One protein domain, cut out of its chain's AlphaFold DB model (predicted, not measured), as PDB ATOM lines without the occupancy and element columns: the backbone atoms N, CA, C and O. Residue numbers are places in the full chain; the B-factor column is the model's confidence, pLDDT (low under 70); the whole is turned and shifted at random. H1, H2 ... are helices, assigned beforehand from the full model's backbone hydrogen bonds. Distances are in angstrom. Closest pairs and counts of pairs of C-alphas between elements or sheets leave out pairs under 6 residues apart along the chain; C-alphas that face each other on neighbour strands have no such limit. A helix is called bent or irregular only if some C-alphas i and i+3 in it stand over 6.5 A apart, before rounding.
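What this domain is: This is residues 155 to 232 of the 232 residues of an uncharacterized protein of Candidatus Zambryskibacteria bacterium CG_4_9_14_3_um_filter_40_16 (UniProt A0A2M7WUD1). A long helical hairpin: the longer helix, H2, and the shorter one, H1, run side by side in opposite ways, crossing at a small angle and joined by a tight turn at one end of the rod. At that end residues 185 to 193 stick out, and at the other end residues 220 to 232, most of them in H2, stick out past the rest. The printed part has 78 residues with two named helices, H1 then H2 along the chain, and no named strand; the class is all helix. The whole is extended, with a radius of gyration of the C-alphas of 18.5 A and spans of 63 by 19 by 14 A.

Where its parts are: H2, residues 191 to 231, is 59.2 A long from C-alpha 191 at (40.577, 26.502, -6.014) to C-alpha 231 at (57.229, 29.276, 50.722). It has a kink of 27 degrees near residue 198 and is only just irregular, with C-alphas 192 and 195 6.53 A apart. H1, residues 155 to 186, is 46.6 A long and begins with C-alpha 155 at (53.199, 12.228, 40.377).

How they stand to each other: H2 and H1 form a helical hairpin, at a shallow tilt of 23 degrees, opposite ways. They touch with residues 201 to 212 of H2 and 166 to 177 of H1 alone; the closest C-alphas are those of Ala 173 and Thr 205, 7.0 A apart. In H1 every O i to N i+4 pair is within hydrogen-bond range; in H2 31 of 37 are.

The domain as a whole: The two C-alphas farthest apart, those of Ser 190 and Gly 232, are 63.2 A apart. The printed part has no cut and ends at the chain's last residue, Gly 232. The link from H1 to H2 is tight, with 4 residues. The mean pLDDT of the printed part is 73.6; residues 187 to 205 and 230 to 232 are under 70.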
ATOM      1  N   ILE A 155      53.605  10.987  41.042       71.12
ATOM      2  CA  ILE A 155      53.199  12.228  40.377       71.12
ATOM      3  C   ILE A 155      54.258  12.639  39.347       71.12
ATOM      4  O   ILE A 155      53.916  12.891  38.193       71.12
ATOM      5  N   ALA A 156      55.542  12.638  39.718       74.12
ATOM      6  CA  ALA A 156      56.629  12.993  38.806       74.12
ATOM      7  C   ALA A 156      56.705  12.055  37.589       74.12
ATOM      8  O   ALA A 156      56.866  12.513  36.457       74.12
ATOM      9  N   THR A 157      56.524  10.751  37.804       77.62
ATOM     10  CA  THR A 157      56.553   9.754  36.725       77.62
ATOM     11  C   THR A 157      55.367   9.927  35.774       77.62
ATOM     12  O   THR A 157      55.541   9.877  34.557       77.62
ATOM     13  N   HIS A 158      54.170  10.197  36.307       78.06
ATOM     14  CA  HIS A 158      52.985  10.479  35.498       78.06
ATOM     15  C   HIS A 158      53.180  11.715  34.609       78.06
ATOM     16  O   HIS A 158      52.908  11.655  33.410       78.06
ATOM     17  N   TRP A 159      53.719  12.805  35.165       77.31
ATOM     18  CA  TRP A 159      54.026  14.019  34.405       77.31
ATOM     19  C   TRP A 159      55.069  13.786  33.316       77.31
ATOM     20  O   TRP A 159      54.919  14.292  32.204       77.31
ATOM     21  N   TYR A 160      56.103  12.998  33.611       77.19
ATOM     22  CA  TYR A 160      57.133  12.674  32.630       77.19
ATOM     23  C   TYR A 160      56.566  11.856  31.464       77.19
ATOM     24  O   TYR A 160      56.789  12.197  30.303       77.19
ATOM     25  N   ILE A 161      55.769  10.824  31.757       81.38
ATOM     26  CA  ILE A 161      55.096  10.018  30.728       81.38
ATOM     27  C   ILE A 161      54.152  10.895  29.898       81.38
ATOM     28  O   ILE A 161      54.158  10.805  28.672       81.38
ATOM     29  N   TRP A 162      53.384  11.775  30.543       81.56
ATOM     30  CA  TRP A 162      52.489  12.698  29.850       81.56
ATOM     31  C   TRP A 162      53.251  13.643  28.910       81.56
ATOM     32  O   TRP A 162      52.864  13.790  27.752       81.56
ATOM     33  N   LEU A 163      54.379  14.209  29.354       79.31
ATOM     34  CA  LEU A 163      55.242  15.044  28.511       79.31
ATOM     35  C   LEU A 163      55.782  14.282  27.300       79.31
ATOM     36  O   LEU A 163      55.762  14.820  26.197       79.31
ATOM     37  N   VAL A 164      56.227  13.035  27.477       83.62
ATOM     38  CA  VAL A 164      56.717  12.204  26.367       83.62
ATOM     39  C   VAL A 164      55.595  11.918  25.368       83.62
ATOM     40  O   VAL A 164      55.793  12.087  24.166       83.62
ATOM     41  N   VAL A 165      54.404  11.541  25.844       82.69
ATOM     42  CA  VAL A 165      53.238  11.292  24.981       82.69
ATOM     43  C   VAL A 165      52.856  12.551  24.204       82.69
ATOM     44  O   VAL A 165      52.621  12.474  22.998       82.69
ATOM     45  N   MET A 166      52.852  13.714  24.860       78.12
ATOM     46  CA  MET A 166      52.552  14.988  24.209       78.12
ATOM     47  C   MET A 166      53.626  15.375  23.195       78.12
ATOM     48  O   MET A 166      53.284  15.770  22.086       78.12
ATOM     49  N   LEU A 167      54.911  15.203  23.516       82.62
ATOM     50  CA  LEU A 167      56.012  15.491  22.597       82.62
ATOM     51  C   LEU A 167      55.926  14.619  21.335       82.62
ATOM     52  O   LEU A 167      56.039  15.129  20.220       82.62
ATOM     53  N   VAL A 168      55.693  13.314  21.501       84.88
ATOM     54  CA  VAL A 168      55.584  12.364  20.384       84.88
ATOM     55  C   VAL A 168      54.322  12.626  19.564       84.88
ATOM     56  O   VAL A 168      54.394  12.696  18.337       84.88
ATOM     57  N   GLY A 169      53.174  12.821  20.220       80.44
ATOM     58  CA  GLY A 169      51.906  13.108  19.548       80.44
ATOM     59  C   GLY A 169      51.945  14.425  18.774       80.44
ATOM     60  O   GLY A 169      51.544  14.476  17.610       80.44
ATOM     61  N   TYR A 170      52.501  15.473  19.382       78.81
ATOM     62  CA  TYR A 170      52.662  16.774  18.743       78.81
ATOM     63  C   TYR A 170      53.675  16.718  17.596       78.81
ATOM     64  O   TYR A 170      53.407  17.236  16.514       78.81
ATOM     65  N   GLY A 171      54.803  16.023  17.784       80.94
ATOM     66  CA  GLY A 171      55.796  15.804  16.732       80.94
ATOM     67  C   GLY A 171      55.220  15.071  15.519       80.94
ATOM     68  O   GLY A 171      55.489  15.462  14.384       80.94
ATOM     69  N   TYR A 172      54.370  14.063  15.740       82.06
ATOM     70  CA  TYR A 172      53.688  13.347  14.660       82.06
ATOM     71  C   TYR A 172      52.688  14.238  13.915       82.06
ATOM     72  O   TYR A 172      52.667  14.246  12.681       82.06
ATOM     73  N   ALA A 173      51.891  15.027  14.643       77.81
ATOM     74  CA  ALA A 173      50.964  15.983  14.039       77.81
ATOM     75  C   ALA A 173      51.708  17.010  13.170       77.81
ATOM     76  O   ALA A 173      51.330  17.241  12.022       77.81
ATOM     77  N   LEU A 174      52.818  17.551  13.678       79.44
ATOM     78  CA  LEU A 174      53.639  18.541  12.983       79.44
ATOM     79  C   LEU A 174      54.326  17.943  11.743       79.44
ATOM     80  O   LEU A 174      54.339  18.561  10.679       79.44
ATOM     81  N   ALA A 175      54.826  16.707  11.829       81.44
ATOM     82  CA  ALA A 175      55.373  15.993  10.676       81.44
ATOM     83  C   ALA A 175      54.310  15.732   9.593       81.44
ATOM     84  O   ALA A 175      54.602  15.849   8.399       81.44
ATOM     85  N   ASN A 176      53.075  15.415   9.992       81.88
ATOM     86  CA  ASN A 176      51.968  15.195   9.063       81.88
ATOM     87  C   ASN A 176      51.540  16.501   8.365       81.88
ATOM     88  O   ASN A 176      51.355  16.506   7.149       81.88
ATOM     89  N   GLU A 177      51.461  17.610   9.102       75.81
ATOM     90  CA  GLU A 177      51.228  18.962   8.563       75.81
ATOM     91  C   GLU A 177      52.306  19.351   7.541       75.81
ATOM     92  O   GLU A 177      51.993  19.714   6.407       75.81
ATOM     93  N   LEU A 178      53.588  19.178   7.885       80.31
ATOM     94  CA  LEU A 178      54.702  19.453   6.969       80.31
ATOM     95  C   LEU A 178      54.648  18.575   5.713       80.31
ATOM     96  O   LEU A 178      54.934  19.042   4.606       80.31
ATOM     97  N   HIS A 179      54.263  17.305   5.857       80.31
ATOM     98  CA  HIS A 179      54.099  16.409   4.717       80.31
ATOM     99  C   HIS A 179      52.945  16.847   3.802       80.31
ATOM    100  O   HIS A 179      53.078  16.780   2.575       80.31
ATOM    101  N   GLN A 180      51.842  17.337   4.374       75.56
ATOM    102  CA  GLN A 180      50.725  17.891   3.609       75.56
ATOM    103  C   GLN A 180      51.093  19.209   2.922       75.56
ATOM    104  O   GLN A 180      50.834  19.342   1.727       75.56
ATOM    105  N   MET A 181      51.778  20.132   3.606       73.50
ATOM    106  CA  MET A 181      52.270  21.376   2.996       73.50
ATOM    107  C   MET A 181      53.216  21.099   1.824       73.50
ATOM    108  O   MET A 181      53.093  21.716   0.765       73.50
ATOM    109  N   LYS A 182      54.112  20.112   1.966       78.56
ATOM    110  CA  LYS A 182      54.997  19.685   0.874       78.56
ATOM    111  C   LYS A 182      54.209  19.174  -0.335       78.56
ATOM    112  O   LYS A 182      54.564  19.500  -1.465       78.56
ATOM    113  N   LYS A 183      53.148  18.388  -0.119       74.50
ATOM    114  CA  LYS A 183      52.263  17.929  -1.203       74.50
ATOM    115  C   LYS A 183      51.536  19.100  -1.858       74.50
ATOM    116  O   LYS A 183      51.519  19.180  -3.080       74.50
ATOM    117  N   PHE A 184      51.024  20.035  -1.061       70.56
ATOM    118  CA  PHE A 184      50.325  21.220  -1.554       70.56
ATOM    119  C   PHE A 184      51.216  22.095  -2.447       70.56
ATOM    120  O   PHE A 184      50.773  22.558  -3.489       70.56
ATOM    121  N   MET A 185      52.496  22.256  -2.098       74.44
ATOM    122  CA  MET A 185      53.462  22.983  -2.932       74.44
ATOM    123  C   MET A 185      53.796  22.280  -4.257       74.44
ATOM    124  O   MET A 185      54.197  22.945  -5.209       74.44
ATOM    125  N   MET A 186      53.675  20.950  -4.332       77.06
ATOM    126  CA  MET A 186      54.063  20.174  -5.517       77.06
ATOM    127  C   MET A 186      52.927  19.982  -6.528       77.06
ATOM    128  O   MET A 186      53.198  19.719  -7.698       77.06
ATOM    129  N   THR A 187      51.669  20.113  -6.109       69.06
ATOM    130  CA  THR A 187      50.501  19.984  -6.992       69.06
ATOM    131  C   THR A 187      49.752  21.311  -7.086       69.06
ATOM    132  O   THR A 187      49.220  21.753  -6.069       69.06
ATOM    133  N   PRO A 188      49.641  21.936  -8.274       56.56
ATOM    134  CA  PRO A 188      48.785  23.103  -8.446       56.56
ATOM    135  C   PRO A 188      47.326  22.675  -8.238       56.56
ATOM    136  O   PRO A 188      46.753  21.966  -9.064       56.56
ATOM    137  N   MET A 189      46.736  23.044  -7.100       58.00
ATOM    138  CA  MET A 189      45.336  22.735  -6.809       58.00
ATOM    139  C   MET A 189      44.405  23.731  -7.498       58.00
ATOM    140  O   MET A 189      44.605  24.942  -7.417       58.00
ATOM    141  N   SER A 190      43.341  23.222  -8.125       56.88
ATOM    142  CA  SER A 190      42.186  24.037  -8.499       56.88
ATOM    143  C   SER A 190      41.471  24.507  -7.230       56.88
ATOM    144  O   SER A 190      41.208  23.706  -6.330       56.88
ATOM    145  N   SER A 191      41.128  25.791  -7.177       57.62
ATOM    146  CA  SER A 191      40.577  26.502  -6.014       57.62
ATOM    147  C   SER A 191      39.402  25.812  -5.303       57.62
ATOM    148  O   SER A 191      39.276  25.958  -4.093       57.62
ATOM    149  N   SER A 192      38.592  25.000  -5.993       56.97
ATOM    150  CA  SER A 192      37.444  24.304  -5.387       56.97
ATOM    151  C   SER A 192      37.799  23.107  -4.491       56.97
ATOM    152  O   SER A 192      36.990  22.716  -3.655       56.97
ATOM    153  N   SER A 193      38.995  22.514  -4.623       57.59
ATOM    154  CA  SER A 193      39.410  21.350  -3.814       57.59
ATOM    155  C   SER A 193      40.227  21.729  -2.571       57.59
ATOM    156  O   SER A 193      40.466  20.877  -1.711       57.59
ATOM    157  N   ALA A 194      40.664  22.987  -2.465       59.97
ATOM    158  CA  ALA A 194      41.495  23.469  -1.362       59.97
ATOM    159  C   ALA A 194      40.701  23.607  -0.050       59.97
ATOM    160  O   ALA A 194      41.216  23.291   1.023       59.97
ATOM    161  N   GLU A 195      39.425  23.997  -0.130       58.88
ATOM    162  CA  GLU A 195      38.570  24.209   1.045       58.88
ATOM    163  C   GLU A 195      38.303  22.900   1.810       58.88
ATOM    164  O   GLU A 195      38.402  22.857   3.035       58.88
ATOM    165  N   GLY A 196      38.075  21.786   1.104       62.97
ATOM    166  CA  GLY A 196      37.816  20.484   1.733       62.97
ATOM    167  C   GLY A 196      39.037  19.841   2.411       62.97
ATOM    168  O   GLY A 196      38.877  19.057   3.351       62.97
ATOM    169  N   MET A 197      40.256  20.161   1.962       59.12
ATOM    170  CA  MET A 197      41.496  19.664   2.577       59.12
ATOM    171  C   MET A 197      41.926  20.501   3.784       59.12
ATOM    172  O   MET A 197      42.365  19.925   4.781       59.12
ATOM    173  N   LEU A 198      41.725  21.823   3.741       59.44
ATOM    174  CA  LEU A 198      42.008  22.707   4.875       59.44
ATOM    175  C   LEU A 198      41.176  22.324   6.106       59.44
ATOM    176  O   LEU A 198      41.733  22.166   7.188       59.44
ATOM    177  N   PHE A 199      39.878  22.050   5.954       60.19
ATOM    178  CA  PHE A 199      39.042  21.657   7.097       60.19
ATOM    179  C   PHE A 199      39.378  20.274   7.680       60.19
ATOM    180  O   PHE A 199      39.231  20.068   8.885       60.19
ATOM    181  N   LYS A 200      39.868  19.330   6.863       62.09
ATOM    182  CA  LYS A 200      40.256  17.989   7.341       62.09
ATOM    183  C   LYS A 200      41.586  17.974   8.094       62.09
ATOM    184  O   LYS A 200      41.734  17.172   9.012       62.09
ATOM    185  N   GLY A 201      42.538  18.828   7.713       62.47
ATOM    186  CA  GLY A 201      43.825  18.960   8.405       62.47
ATOM    187  C   GLY A 201      43.712  19.817   9.663       62.47
ATOM    188  O   GLY A 201      43.981  19.341  10.763       62.47
ATOM    189  N   VAL A 202      43.193  21.038   9.504       66.69
ATOM    190  CA  VAL A 202      43.205  22.090  10.534       66.69
ATOM    191  C   VAL A 202      42.373  21.723  11.767       66.69
ATOM    192  O   VAL A 202      42.716  22.112  12.882       66.69
ATOM    193  N   GLY A 203      41.302  20.936  11.605       69.06
ATOM    194  CA  GLY A 203      40.480  20.488  12.733       69.06
ATOM    195  C   GLY A 203      41.253  19.624  13.735       69.06
ATOM    196  O   GLY A 203      41.115  19.808  14.945       69.06
ATOM    197  N   LEU A 204      42.114  18.723  13.248       69.75
ATOM    198  CA  LEU A 204      42.936  17.872  14.109       69.75
ATOM    199  C   LEU A 204      44.019  18.697  14.815       69.75
ATOM    200  O   LEU A 204      44.247  18.526  16.011       69.75
ATOM    201  N   THR A 205      44.654  19.623  14.100       68.56
ATOM    202  CA  THR A 205      45.698  20.509  14.631       68.56
ATOM    203  C   THR A 205      45.147  21.446  15.699       68.56
ATOM    204  O   THR A 205      45.775  21.611  16.745       68.56
ATOM    205  N   LEU A 206      43.951  22.005  15.493       71.81
ATOM    206  CA  LEU A 206      43.254  22.812  16.498       71.81
ATOM    207  C   LEU A 206      42.884  21.988  17.733       71.81
ATOM    208  O   LEU A 206      43.062  22.464  18.852       71.81
ATOM    209  N   PHE A 207      42.435  20.744  17.554       71.69
ATOM    210  CA  PHE A 207      42.103  19.863  18.674       71.69
ATOM    211  C   PHE A 207      43.347  19.491  19.495       71.69
ATOM    212  O   PHE A 207      43.350  19.604  20.722       71.69
ATOM    213  N   VAL A 208      44.445  19.129  18.825       72.75
ATOM    214  CA  VAL A 208      45.738  18.838  19.467       72.75
ATOM    215  C   VAL A 208      46.317  20.089  20.142       72.75
ATOM    216  O   VAL A 208      46.832  20.002  21.255       72.75
ATOM    217  N   SER A 209      46.180  21.264  19.524       71.12
ATOM    218  CA  SER A 209      46.577  22.562  20.091       71.12
ATOM    219  C   SER A 209      45.767  22.932  21.342       71.12
ATOM    220  O   SER A 209      46.329  23.369  22.351       71.12
ATOM    221  N   ALA A 210      44.453  22.701  21.329       76.56
ATOM    222  CA  ALA A 210      43.585  22.953  22.476       76.56
ATOM    223  C   ALA A 210      43.927  22.032  23.661       76.56
ATOM    224  O   ALA A 210      44.014  22.489  24.800       76.56
ATOM    225  N   ILE A 211      44.209  20.752  23.401       78.19
ATOM    226  CA  ILE A 211      44.647  19.808  24.442       78.19
ATOM    227  C   ILE A 211      46.045  20.179  24.963       78.19
ATOM    228  O   ILE A 211      46.281  20.163  26.173       78.19
ATOM    229  N   GLY A 212      46.960  20.562  24.068       76.19
ATOM    230  CA  GLY A 212      48.302  21.030  24.422       76.19
ATOM    231  C   GLY A 212      48.286  22.268  25.315       76.19
ATOM    232  O   GLY A 212      48.954  22.298  26.351       76.19
ATOM    233  N   SER A 213      47.479  23.266  24.957       78.94
ATOM    234  CA  SER A 213      47.345  24.498  25.739       78.94
ATOM    235  C   SER A 213      46.660  24.254  27.088       78.94
ATOM    236  O   SER A 213      47.154  24.741  28.105       78.94
ATOM    237  N   GLY A 214      45.614  23.420  27.148       79.25
ATOM    238  CA  GLY A 214      44.979  23.027  28.412       79.25
ATOM    239  C   GLY A 214      45.941  22.320  29.376       79.25
ATOM    240  O   GLY A 214      45.952  22.608  30.576       79.25
ATOM    241  N   GLY A 215      46.806  21.447  28.852       78.50
ATOM    242  CA  GLY A 215      47.836  20.775  29.643       78.50
ATOM    243  C   GLY A 215      48.915  21.721  30.181       78.50
ATOM    244  O   GLY A 215      49.294  21.616  31.347       78.50
ATOM    245  N   MET A 216      49.354  22.697  29.379       77.25
ATOM    246  CA  MET A 216      50.288  23.746  29.822       77.25
ATOM    247  C   MET A 216      49.696  24.625  30.932       77.25
ATOM    248  O   MET A 216      50.389  24.950  31.895       77.25
ATOM    249  N   VAL A 217      48.407  24.975  30.842       80.00
ATOM    250  CA  VAL A 217      47.716  25.749  31.890       80.00
ATOM    251  C   VAL A 217      47.656  24.958  33.198       80.00
ATOM    252  O   VAL A 217      47.995  25.496  34.254       80.00
ATOM    253  N   MET A 218      47.305  23.670  33.140       78.75
ATOM    254  CA  MET A 218      47.310  22.795  34.321       78.75
ATOM    255  C   MET A 218      48.707  22.648  34.934       78.75
ATOM    256  O   MET A 218      48.840  22.675  36.159       78.75
ATOM    257  N   LEU A 219      49.756  22.561  34.109       80.12
ATOM    258  CA  LEU A 219      51.145  22.540  34.574       80.12
ATOM    259  C   LEU A 219      51.514  23.844  35.304       80.12
ATOM    260  O   LEU A 219      52.122  23.807  36.376       80.12
ATOM    261  N   GLY A 220      51.112  24.996  34.759       80.12
ATOM    262  CA  GLY A 220      51.317  26.301  35.388       80.12
ATOM    263  C   GLY A 220      50.648  26.390  36.761       80.12
ATOM    264  O   GLY A 220      51.300  26.746  37.742       80.12
ATOM    265  N   ILE A 221      49.380  25.975  36.856       84.38
ATOM    266  CA  ILE A 221      48.629  25.942  38.121       84.38
ATOM    267  C   ILE A 221      49.306  25.007  39.132       84.38
ATOM    268  O   ILE A 221      49.502  25.390  40.287       84.38
ATOM    269  N   ALA A 222      49.712  23.807  38.706       79.50
ATOM    270  CA  ALA A 222      50.399  22.848  39.569       79.50
ATOM    271  C   ALA A 222      51.734  23.401  40.094       79.50
ATOM    272  O   ALA A 222      52.057  23.230  41.269       79.50
ATOM    273  N   THR A 223      52.482  24.109  39.248       80.50
ATOM    274  CA  THR A 223      53.763  24.725  39.620       80.50
ATOM    275  C   THR A 223      53.558  25.842  40.642       80.50
ATOM    276  O   THR A 223      54.228  25.851  41.675       80.50
ATOM    277  N   ILE A 224      52.588  26.735  40.413       84.44
ATOM    278  CA  ILE A 224      52.248  27.823  41.342       84.44
ATOM    279  C   ILE A 224      51.795  27.258  42.694       84.44
ATOM    280  O   ILE A 224      52.286  27.692  43.737       84.44
ATOM    281  N   ALA A 225      50.916  26.253  42.692       80.31
ATOM    282  CA  ALA A 225      50.456  25.603  43.918       80.31
ATOM    283  C   ALA A 225      51.616  24.977  44.713       80.31
ATOM    284  O   ALA A 225      51.641  25.052  45.943       80.31
ATOM    285  N   ASN A 226      52.598  24.392  44.019       75.50
ATOM    286  CA  ASN A 226      53.763  23.790  44.659       75.50
ATOM    287  C   ASN A 226      54.714  24.848  45.248       75.50
ATOM    288  O   ASN A 226      55.243  24.644  46.337       75.50
ATOM    289  N   ILE A 227      54.879  25.997  44.580       78.56
ATOM    290  CA  ILE A 227      55.664  27.132  45.097       78.56
ATOM    291  C   ILE A 227      55.020  27.699  46.367       78.56
ATOM    292  O   ILE A 227      55.711  27.870  47.369       78.56
ATOM    293  N   ILE A 228      53.703  27.932  46.361       83.50
ATOM    294  CA  ILE A 228      52.977  28.461  47.530       83.50
ATOM    295  C   ILE A 228      53.159  27.540  48.740       83.50
ATOM    296  O   ILE A 228      53.418  28.014  49.841       83.50
ATOM    297  N   LYS A 229      53.086  26.222  48.529       73.81
ATOM    298  CA  LYS A 229      53.253  25.222  49.591       73.81
ATOM    299  C   LYS A 229      54.677  25.151  50.161       73.81
ATOM    300  O   LYS A 229      54.851  24.656  51.267       73.81
ATOM    301  N   PHE A 230      55.690  25.561  49.399       69.12
ATOM    302  CA  PHE A 230      57.089  25.517  49.839       69.12
ATOM    303  C   PHE A 230      57.556  26.823  50.495       69.12
ATOM    304  O   PHE A 230      58.549  26.813  51.218       69.12
ATOM    305  N   VAL A 231      56.877  27.940  50.214       65.56
ATOM    306  CA  VAL A 231      57.229  29.276  50.722       65.56
ATOM    307  C   VAL A 231      56.423  29.663  51.969       65.56
ATOM    308  O   VAL A 231      56.937  30.422  52.788       65.56
ATOM    309  N   GLY A 232      55.185  29.177  52.110       47.16
ATOM    310  CA  GLY A 232      54.330  29.399  53.288       47.16
ATOM    311  C   GLY A 232      54.424  28.279  54.311       47.16
ATOM    312  O   GLY A 232      54.364  28.602  55.516       47.16
TER     313      GLY A 232